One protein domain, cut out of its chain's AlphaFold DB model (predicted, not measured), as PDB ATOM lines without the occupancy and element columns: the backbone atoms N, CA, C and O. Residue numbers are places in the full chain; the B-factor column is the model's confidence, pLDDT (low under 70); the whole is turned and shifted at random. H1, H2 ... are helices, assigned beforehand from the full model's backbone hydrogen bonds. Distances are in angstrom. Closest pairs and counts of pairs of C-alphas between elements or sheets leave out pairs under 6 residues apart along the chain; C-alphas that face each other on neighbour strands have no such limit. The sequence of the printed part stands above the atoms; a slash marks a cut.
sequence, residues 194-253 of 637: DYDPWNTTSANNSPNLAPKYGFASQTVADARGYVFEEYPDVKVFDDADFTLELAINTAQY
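This is residues 194 to 253 of the 637 residues of the protein "Protein DD3-3" of Mizuhopecten yessoensis (UniProt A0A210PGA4). Little regular structure: a flat, mostly loop-built model in which two short helices joined by a tight turn sit beside a long loop, residues 224 to 253, that runs out and folds back on itself. At the other end residues 197 to 203 stick out. The printed part has 60 residues, with H1 then H2 and no named strand; the class is all helix, though only 10 residues are in named elements. It is only just compact, close to loose, with a radius of gyration of the C-alphas of 12.0 A and spans of 36 by 25 by 13 A.

H2, residues 218 to 223, has every O i to N i+4 pair within hydrogen-bond range. H1, residues 210 to 213, is too short for such a pair. They only just touch, with 3 pairs of C-alphas within 8 A; the closest, those of Ala 210 and Gln 218, are 4.9 A apart. Residues 233 to 234 pair antiparallel with residues 244 to 245.

H2 is 8.5 A long, from C-alpha 218 at (243.864, 138.486, 307.963) to C-alpha 223 at (238.883, 145.397, 308.250). H1, 5.5 A long, begins at C-alpha 210, (241.888, 135.276, 311.151).

The C-alphas farthest apart, those of Trp 198 and Asp 241, are 37.4 A apart. The printed part has no cut, and no printed residue is under 70 in pLDDT.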
ATOM      1  N   ASP A 194     245.046 133.378 323.193       81.56
ATOM      2  CA  ASP A 194     244.925 134.509 322.253       81.56
ATOM      3  C   ASP A 194     245.981 134.524 321.161       81.56
ATOM      4  O   ASP A 194     245.723 135.008 320.064       81.56
ATOM      5  N   TYR A 195     247.116 133.896 321.428       84.25
ATOM      6  CA  TYR A 195     248.178 133.613 320.477       84.25
ATOM      7  C   TYR A 195     248.871 132.313 320.898       84.25
ATOM      8  O   TYR A 195     248.690 131.853 322.024       84.25
ATOM      9  N   ASP A 196     249.676 131.720 320.013       85.94
ATOM     10  CA  ASP A 196     250.457 130.523 320.342       85.94
ATOM     11  C   ASP A 196     251.556 130.878 321.364       85.94
ATOM     12  O   ASP A 196     252.522 131.559 321.008       85.94
ATOM     13  N   PRO A 197     251.477 130.427 322.628       80.69
ATOM     14  CA  PRO A 197     252.415 130.863 323.658       80.69
ATOM     15  C   PRO A 197     253.831 130.298 323.478       80.69
ATOM     16  O   PRO A 197     254.756 130.789 324.121       80.69
ATOM     17  N   TRP A 198     254.019 129.279 322.632       84.00
ATOM     18  CA  TRP A 198     255.300 128.592 322.450       84.00
ATOM     19  C   TRP A 198     256.022 128.973 321.165       84.00
ATOM     20  O   TRP A 198     257.251 129.002 321.154       84.00
ATOM     21  N   ASN A 199     255.280 129.256 320.096       87.25
ATOM     22  CA  ASN A 199     255.865 129.554 318.786       87.25
ATOM     23  C   ASN A 199     255.863 131.052 318.440       87.25
ATOM     24  O   ASN A 199     256.328 131.436 317.368       87.25
ATOM     25  N   THR A 200     255.369 131.910 319.337       88.19
ATOM     26  CA  THR A 200     255.343 133.364 319.127       88.19
ATOM     27  C   THR A 200     256.670 134.004 319.535       88.19
ATOM     28  O   THR A 200     257.127 133.892 320.672       88.19
ATOM     29  N   THR A 201     257.273 134.735 318.600       91.88
ATOM     30  CA  THR A 201     258.520 135.494 318.788       91.88
ATOM     31  C   THR A 201     258.306 136.969 318.437       91.88
ATOM     32  O   THR A 201     257.187 137.397 318.156       91.88
ATOM     33  N   SER A 202     259.369 137.776 318.407       91.12
ATOM     34  CA  SER A 202     259.287 139.156 317.909       91.12
ATOM     35  C   SER A 202     258.863 139.260 316.438       91.12
ATOM     36  O   SER A 202     258.343 140.300 316.034       91.12
ATOM     37  N   ALA A 203     259.010 138.188 315.648       91.25
ATOM     38  CA  ALA A 203     258.477 138.112 314.285       91.25
ATOM     39  C   ALA A 203     256.937 138.074 314.250       91.25
ATOM     40  O   ALA A 203     256.333 138.355 313.220       91.25
ATOM     41  N   ASN A 204     256.300 137.754 315.379       90.00
ATOM     42  CA  ASN A 204     254.857 137.587 315.520       90.00
ATOM     43  C   ASN A 204     254.216 138.720 316.332       90.00
ATOM     44  O   ASN A 204     253.144 138.523 316.888       90.00
ATOM     45  N   ASN A 205     254.852 139.893 316.424       88.56
ATOM     46  CA  ASN A 205     254.328 141.043 317.177       88.56
ATOM     47  C   ASN A 205     252.936 141.521 316.726       88.56
ATOM     48  O   ASN A 205     252.251 142.178 317.501       88.56
ATOM     49  N   SER A 206     252.519 141.145 315.519       84.81
ATOM     50  CA  SER A 206     251.155 141.291 315.009       84.81
ATOM     51  C   SER A 206     250.636 139.892 314.637       84.81
ATOM     52  O   SER A 206     250.789 139.475 313.487       84.81
ATOM     53  N   PRO A 207     250.145 139.098 315.609       85.19
ATOM     54  CA  PRO A 207     249.711 137.728 315.355       85.19
ATOM     55  C   PRO A 207     248.498 137.692 314.416       85.19
ATOM     56  O   PRO A 207     247.612 138.538 314.491       85.19
ATOM     57  N   ASN A 208     248.454 136.681 313.544       87.25
ATOM     58  CA  ASN A 208     247.335 136.447 312.631       87.25
ATOM     59  C   ASN A 208     246.142 135.867 313.409       87.25
ATOM     60  O   ASN A 208     246.194 134.722 313.864       87.25
ATOM     61  N   LEU A 209     245.083 136.660 313.560       87.94
ATOM     62  CA  LEU A 209     243.873 136.291 314.294       87.94
ATOM     63  C   LEU A 209     242.814 135.629 313.400       87.94
ATOM     64  O   LEU A 209     241.912 134.969 313.920       87.94
ATOM     65  N   ALA A 210     242.921 135.746 312.072       90.50
ATOM     66  CA  ALA A 210     241.888 135.276 311.151       90.50
ATOM     67  C   ALA A 210     241.497 133.794 311.321       90.50
ATOM     68  O   ALA A 210     240.302 133.535 311.487       90.50
ATOM     69  N   PRO A 211     242.434 132.823 311.378       89.62
ATOM     70  CA  PRO A 211     242.086 131.416 311.576       89.62
ATOM     71  C   PRO A 211     241.338 131.159 312.884       89.62
ATOM     72  O   PRO A 211     240.444 130.319 312.929       89.62
ATOM     73  N   LYS A 212     241.689 131.888 313.951       87.31
ATOM     74  CA  LYS A 212     241.118 131.682 315.284       87.31
ATOM     75  C   LYS A 212     239.647 132.096 315.346       87.31
ATOM     76  O   LYS A 212     238.861 131.440 316.024       87.31
ATOM     77  N   TYR A 213     239.290 133.169 314.646       88.69
ATOM     78  CA  TYR A 213     237.933 133.720 314.644       88.69
ATOM     79  C   TYR A 213     237.145 133.387 313.367       88.69
ATOM     80  O   TYR A 213     236.048 133.901 313.176       88.69
ATOM     81  N   GLY A 214     237.670 132.506 312.508       91.12
ATOM     82  CA  GLY A 214     236.966 132.007 311.324       91.12
ATOM     83  C   GLY A 214     236.894 132.990 310.151       91.12
ATOM     84  O   GLY A 214     236.020 132.851 309.297       91.12
ATOM     85  N   PHE A 215     237.795 133.973 310.077       92.88
ATOM     86  CA  PHE A 215     237.871 134.887 308.936       92.88
ATOM     87  C   PHE A 215     238.601 134.247 307.750       92.88
ATOM     88  O   PHE A 215     239.587 133.531 307.916       92.88
ATOM     89  N   ALA A 216     238.161 134.570 306.529       93.81
ATOM     90  CA  ALA A 216     238.752 134.046 305.294       93.81
ATOM     91  C   ALA A 216     240.213 134.487 305.068       93.81
ATOM     92  O   ALA A 216     240.971 133.810 304.376       93.81
ATOM     93  N   SER A 217     240.614 135.634 305.621       94.19
ATOM     94  CA  SER A 217     241.989 136.140 305.576       94.19
ATOM     95  C   SER A 217     242.233 137.157 306.691       94.19
ATOM     96  O   SER A 217     241.277 137.715 307.236       94.19
ATOM     97  N   GLN A 218     243.505 137.442 306.994       91.31
ATOM     98  CA  GLN A 218     243.864 138.486 307.963       91.31
ATOM     99  C   GLN A 218     243.337 139.861 307.538       91.31
ATOM    100  O   GLN A 218     242.829 140.584 308.375       91.31
ATOM    101  N   THR A 219     243.326 140.180 306.242       94.44
ATOM    102  CA  THR A 219     242.777 141.449 305.738       94.44
ATOM    103  C   THR A 219     241.296 141.630 306.081       94.44
ATOM    104  O   THR A 219     240.869 142.738 306.391       94.44
ATOM    105  N   VAL A 220     240.506 140.550 306.053       93.12
ATOM    106  CA  VAL A 220     239.086 140.595 306.448       93.12
ATOM    107  C   VAL A 220     238.945 140.782 307.960       93.12
ATOM    108  O   VAL A 220     238.079 141.535 308.397       93.12
ATOM    109  N   ALA A 221     239.803 140.132 308.753       93.81
ATOM    110  CA  ALA A 221     239.844 140.316 310.202       93.81
ATOM    111  C   ALA A 221     240.223 141.764 310.571       93.81
ATOM    112  O   ALA A 221     239.513 142.403 311.344       93.81
ATOM    113  N   ASP A 222     241.276 142.305 309.949       93.12
ATOM    114  CA  ASP A 222     241.760 143.677 310.143       93.12
ATOM    115  C   ASP A 222     240.684 144.707 309.790       93.12
ATOM    116  O   ASP A 222     240.435 145.632 310.558       93.12
ATOM    117  N   ALA A 223     239.980 144.519 308.666       92.62
ATOM    118  CA  ALA A 223     238.883 145.397 308.250       92.62
ATOM    119  C   ALA A 223     237.713 145.419 309.252       92.62
ATOM    120  O   ALA A 223     236.917 146.357 309.258       92.62
ATOM    121  N   ARG A 224     237.605 144.388 310.096       93.19
ATOM    122  CA  ARG A 224     236.629 144.289 311.186       93.19
ATOM    123  C   ARG A 224     237.231 144.608 312.557       93.19
ATOM    124  O   ARG A 224     236.556 144.385 313.557       93.19
ATOM    125  N   GLY A 225     238.470 145.096 312.616       92.69
ATOM    126  CA  GLY A 225     239.158 145.464 313.853       92.69
ATOM    127  C   GLY A 225     239.646 144.286 314.698       92.69
ATOM    128  O   GLY A 225     240.048 144.478 315.841       92.69
ATOM    129  N   TYR A 226     239.642 143.056 314.167       92.50
ATOM    130  CA  TYR A 226     240.188 141.876 314.848       92.50
ATOM    131  C   TYR A 226     241.717 141.855 314.728       92.50
ATOM    132  O   TYR A 226     242.312 141.000 314.065       92.50
ATOM    133  N   VAL A 227     242.335 142.815 315.407       90.75
ATOM    134  CA  VAL A 227     243.777 143.014 315.541       90.75
ATOM    135  C   VAL A 227     244.196 142.827 316.999       90.75
ATOM    136  O   VAL A 227     243.425 143.070 317.926       90.75
ATOM    137  N   PHE A 228     245.419 142.346 317.222       88.94
ATOM    138  CA  PHE A 228     245.949 142.143 318.573       88.94
ATOM    139  C   PHE A 228     246.719 143.382 319.050       88.94
ATOM    140  O   PHE A 228     247.952 143.393 319.056       88.94
ATOM    141  N   GLU A 229     245.983 144.419 319.437       90.31
ATOM    142  CA  GLU A 229     246.504 145.680 319.985       90.31
ATOM    143  C   GLU A 229     245.736 146.107 321.245       90.31
ATOM    144  O   GLU A 229     244.792 145.432 321.664       90.31
ATOM    145  N   GLU A 230     246.193 147.159 321.924       90.56
ATOM    146  CA  GLU A 230     245.461 147.746 323.050       90.56
ATOM    147  C   GLU A 230     244.154 148.407 322.583       90.56
ATOM    148  O   GLU A 230     244.163 149.248 321.693       90.56
ATOM    149  N   TYR A 231     243.047 148.052 323.242       92.75
ATOM    150  CA  TYR A 231     241.708 148.619 323.022       92.75
ATOM    151  C   TYR A 231     241.208 148.644 321.562       92.75
ATOM    152  O   TYR A 231     240.826 149.704 321.071       92.75
ATOM    153  N   PRO A 232     241.183 147.504 320.843       93.38
ATOM    154  CA  PRO A 232     240.734 147.494 319.460       93.38
ATOM    155  C   PRO A 232     239.214 147.661 319.374       93.38
ATOM    156  O   PRO A 232     238.456 147.023 320.114       93.38
ATOM    157  N   ASP A 233     238.779 148.466 318.408       95.25
ATOM    158  CA  ASP A 233     237.379 148.611 318.017       95.25
ATOM    159  C   ASP A 233     236.978 147.493 317.051       95.25
ATOM    160  O   ASP A 233     237.351 147.507 315.879       95.25
ATOM    161  N   VAL A 234     236.181 146.527 317.517       94.81
ATOM    162  CA  VAL A 234     235.754 145.386 316.696       94.81
ATOM    163  C   VAL A 234     234.354 145.567 316.118       94.81
ATOM    164  O   VAL A 234     233.383 145.854 316.823       94.81
ATOM    165  N   LYS A 235     234.211 145.302 314.818       94.62
ATOM    166  CA  LYS A 235     232.917 145.185 314.143       94.62
ATOM    167  C   LYS A 235     232.416 143.743 314.241       94.62
ATOM    168  O   LYS A 235     232.729 142.896 313.401       94.62
ATOM    169  N   VAL A 236     231.641 143.446 315.286       90.81
ATOM    170  CA  VAL A 236     231.114 142.090 315.564       90.81
ATOM    171  C   VAL A 236     229.939 141.721 314.654       90.81
ATOM    172  O   VAL A 236     229.809 140.565 314.257       90.81
ATOM    173  N   PHE A 237     229.119 142.700 314.277       89.50
ATOM    174  CA  PHE A 237     227.980 142.505 313.383       89.50
ATOM    175  C   PHE A 237     228.304 143.093 312.013       89.50
ATOM    176  O   PHE A 237     228.634 144.272 311.914       89.50
ATOM    177  N   ASP A 238     228.204 142.286 310.959       81.62
ATOM    178  CA  ASP A 238     228.492 142.743 309.594       81.62
ATOM    179  C   ASP A 238     227.513 143.842 309.142       81.62
ATOM    180  O   ASP A 238     227.919 144.829 308.517       81.62
ATOM    181  N   ASP A 239     226.260 143.727 309.584       88.00
ATOM    182  CA  ASP A 239     225.133 144.543 309.124       88.00
ATOM    183  C   ASP A 239     224.838 145.754 310.027       88.00
ATOM    184  O   ASP A 239     223.949 146.548 309.723       88.00
ATOM    185  N   ALA A 240     225.553 145.901 311.150       87.88
ATOM    186  CA  ALA A 240     225.350 147.009 312.079       87.88
ATOM    187  C   ALA A 240     226.426 148.091 311.913       87.88
ATOM    188  O   ALA A 240     227.606 147.792 311.722       87.88
ATOM    189  N   ASP A 241     226.016 149.354 312.028       88.06
ATOM    190  CA  ASP A 241     226.897 150.522 311.922       88.06
ATOM    191  C   ASP A 241     227.397 150.977 313.303       88.06
ATOM    192  O   ASP A 241     227.161 152.097 313.749       88.06
ATOM    193  N   PHE A 242     228.015 150.050 314.038       91.69
ATOM    194  CA  PHE A 242     228.736 150.355 315.272       91.69
ATOM    195  C   PHE A 242     229.864 149.346 315.514       91.69
ATOM    196  O   PHE A 242     229.820 148.204 315.047       91.69
ATOM    197  N   THR A 243     230.863 149.769 316.284       94.62
ATOM    198  CA  THR A 243     231.951 148.929 316.796       94.62
ATOM    199  C   THR A 243     231.811 148.739 318.303       94.62
ATOM    200  O   THR A 243     231.108 149.488 318.985       94.62
ATOM    201  N   LEU A 244     232.459 147.702 318.829       95.19
ATOM    202  CA  LEU A 244     232.628 147.487 320.261       95.19
ATOM    203  C   LEU A 244     234.112 147.618 320.596       95.19
ATOM    204  O   LEU A 244     234.920 146.877 320.044       95.19
ATOM    205  N   GLU A 245     234.463 148.510 321.516       95.38
ATOM    206  CA  GLU A 245     235.827 148.587 322.040       95.38
ATOM    207  C   GLU A 245     236.067 147.405 322.992       95.38
ATOM    208  O   GLU A 245     235.332 147.200 323.966       95.38
ATOM    209  N   LEU A 246     237.087 146.593 322.717       92.81
ATOM    210  CA  LEU A 246     237.476 145.513 323.620       92.81
ATOM    211  C   LEU A 246     238.426 146.036 324.696       92.81
ATOM    212  O   LEU A 246     239.416 146.683 324.392       92.81
ATOM    213  N   ALA A 247     238.230 145.653 325.958       90.44
ATOM    214  CA  ALA A 247     239.169 145.962 327.044       90.44
ATOM    215  C   ALA A 247     240.428 145.061 327.013       90.44
ATOM    216  O   ALA A 247     240.778 144.399 327.998       90.44
ATOM    217  N   ILE A 248     241.092 144.981 325.857       89.00
ATOM    218  CA  ILE A 248     242.344 144.247 325.674       89.00
ATOM    219  C   ILE A 248     243.508 145.132 326.108       89.00
ATOM    220  O   ILE A 248     243.643 146.276 325.686       89.00
ATOM    221  N   ASN A 249     244.392 144.560 326.924       88.88
ATOM    222  CA  ASN A 249     245.688 145.140 327.231       88.88
ATOM    223  C   ASN A 249     246.765 144.105 326.903       88.88
ATOM    224  O   ASN A 249     246.942 143.118 327.623       88.88
ATOM    225  N   THR A 250     247.499 144.321 325.819       88.69
ATOM    226  CA  THR A 250     248.497 143.376 325.292       88.69
ATOM    227  C   THR A 250     249.692 143.161 326.226       88.69
ATOM    228  O   THR A 250     250.390 142.146 326.106       88.69
ATOM    229  N   ALA A 251     249.910 144.053 327.202       86.44
ATOM    230  CA  ALA A 251     250.860 143.856 328.296       86.44
ATOM    231  C   ALA A 251     250.317 142.939 329.411       86.44
ATOM    232  O   ALA A 251     251.101 142.446 330.224       86.44
ATOM    233  N   GLN A 252     249.001 142.703 329.466       84.81
ATOM    234  CA  GLN A 252     248.331 141.897 330.497       84.81
ATOM    235  C   GLN A 252     247.845 140.523 330.014       84.81
ATOM    236  O   GLN A 252     247.568 139.657 330.845       84.81
ATOM    237  N   TYR A 253     247.747 140.302 328.703       84.00
ATOM    238  CA  TYR A 253     247.309 139.027 328.124       84.00
ATOM    239  C   TYR A 253     248.468 138.026 328.101       84.00
ATOM    240  O   TYR A 253     249.559 138.357 327.640       84.00
TER     241      TYR A 253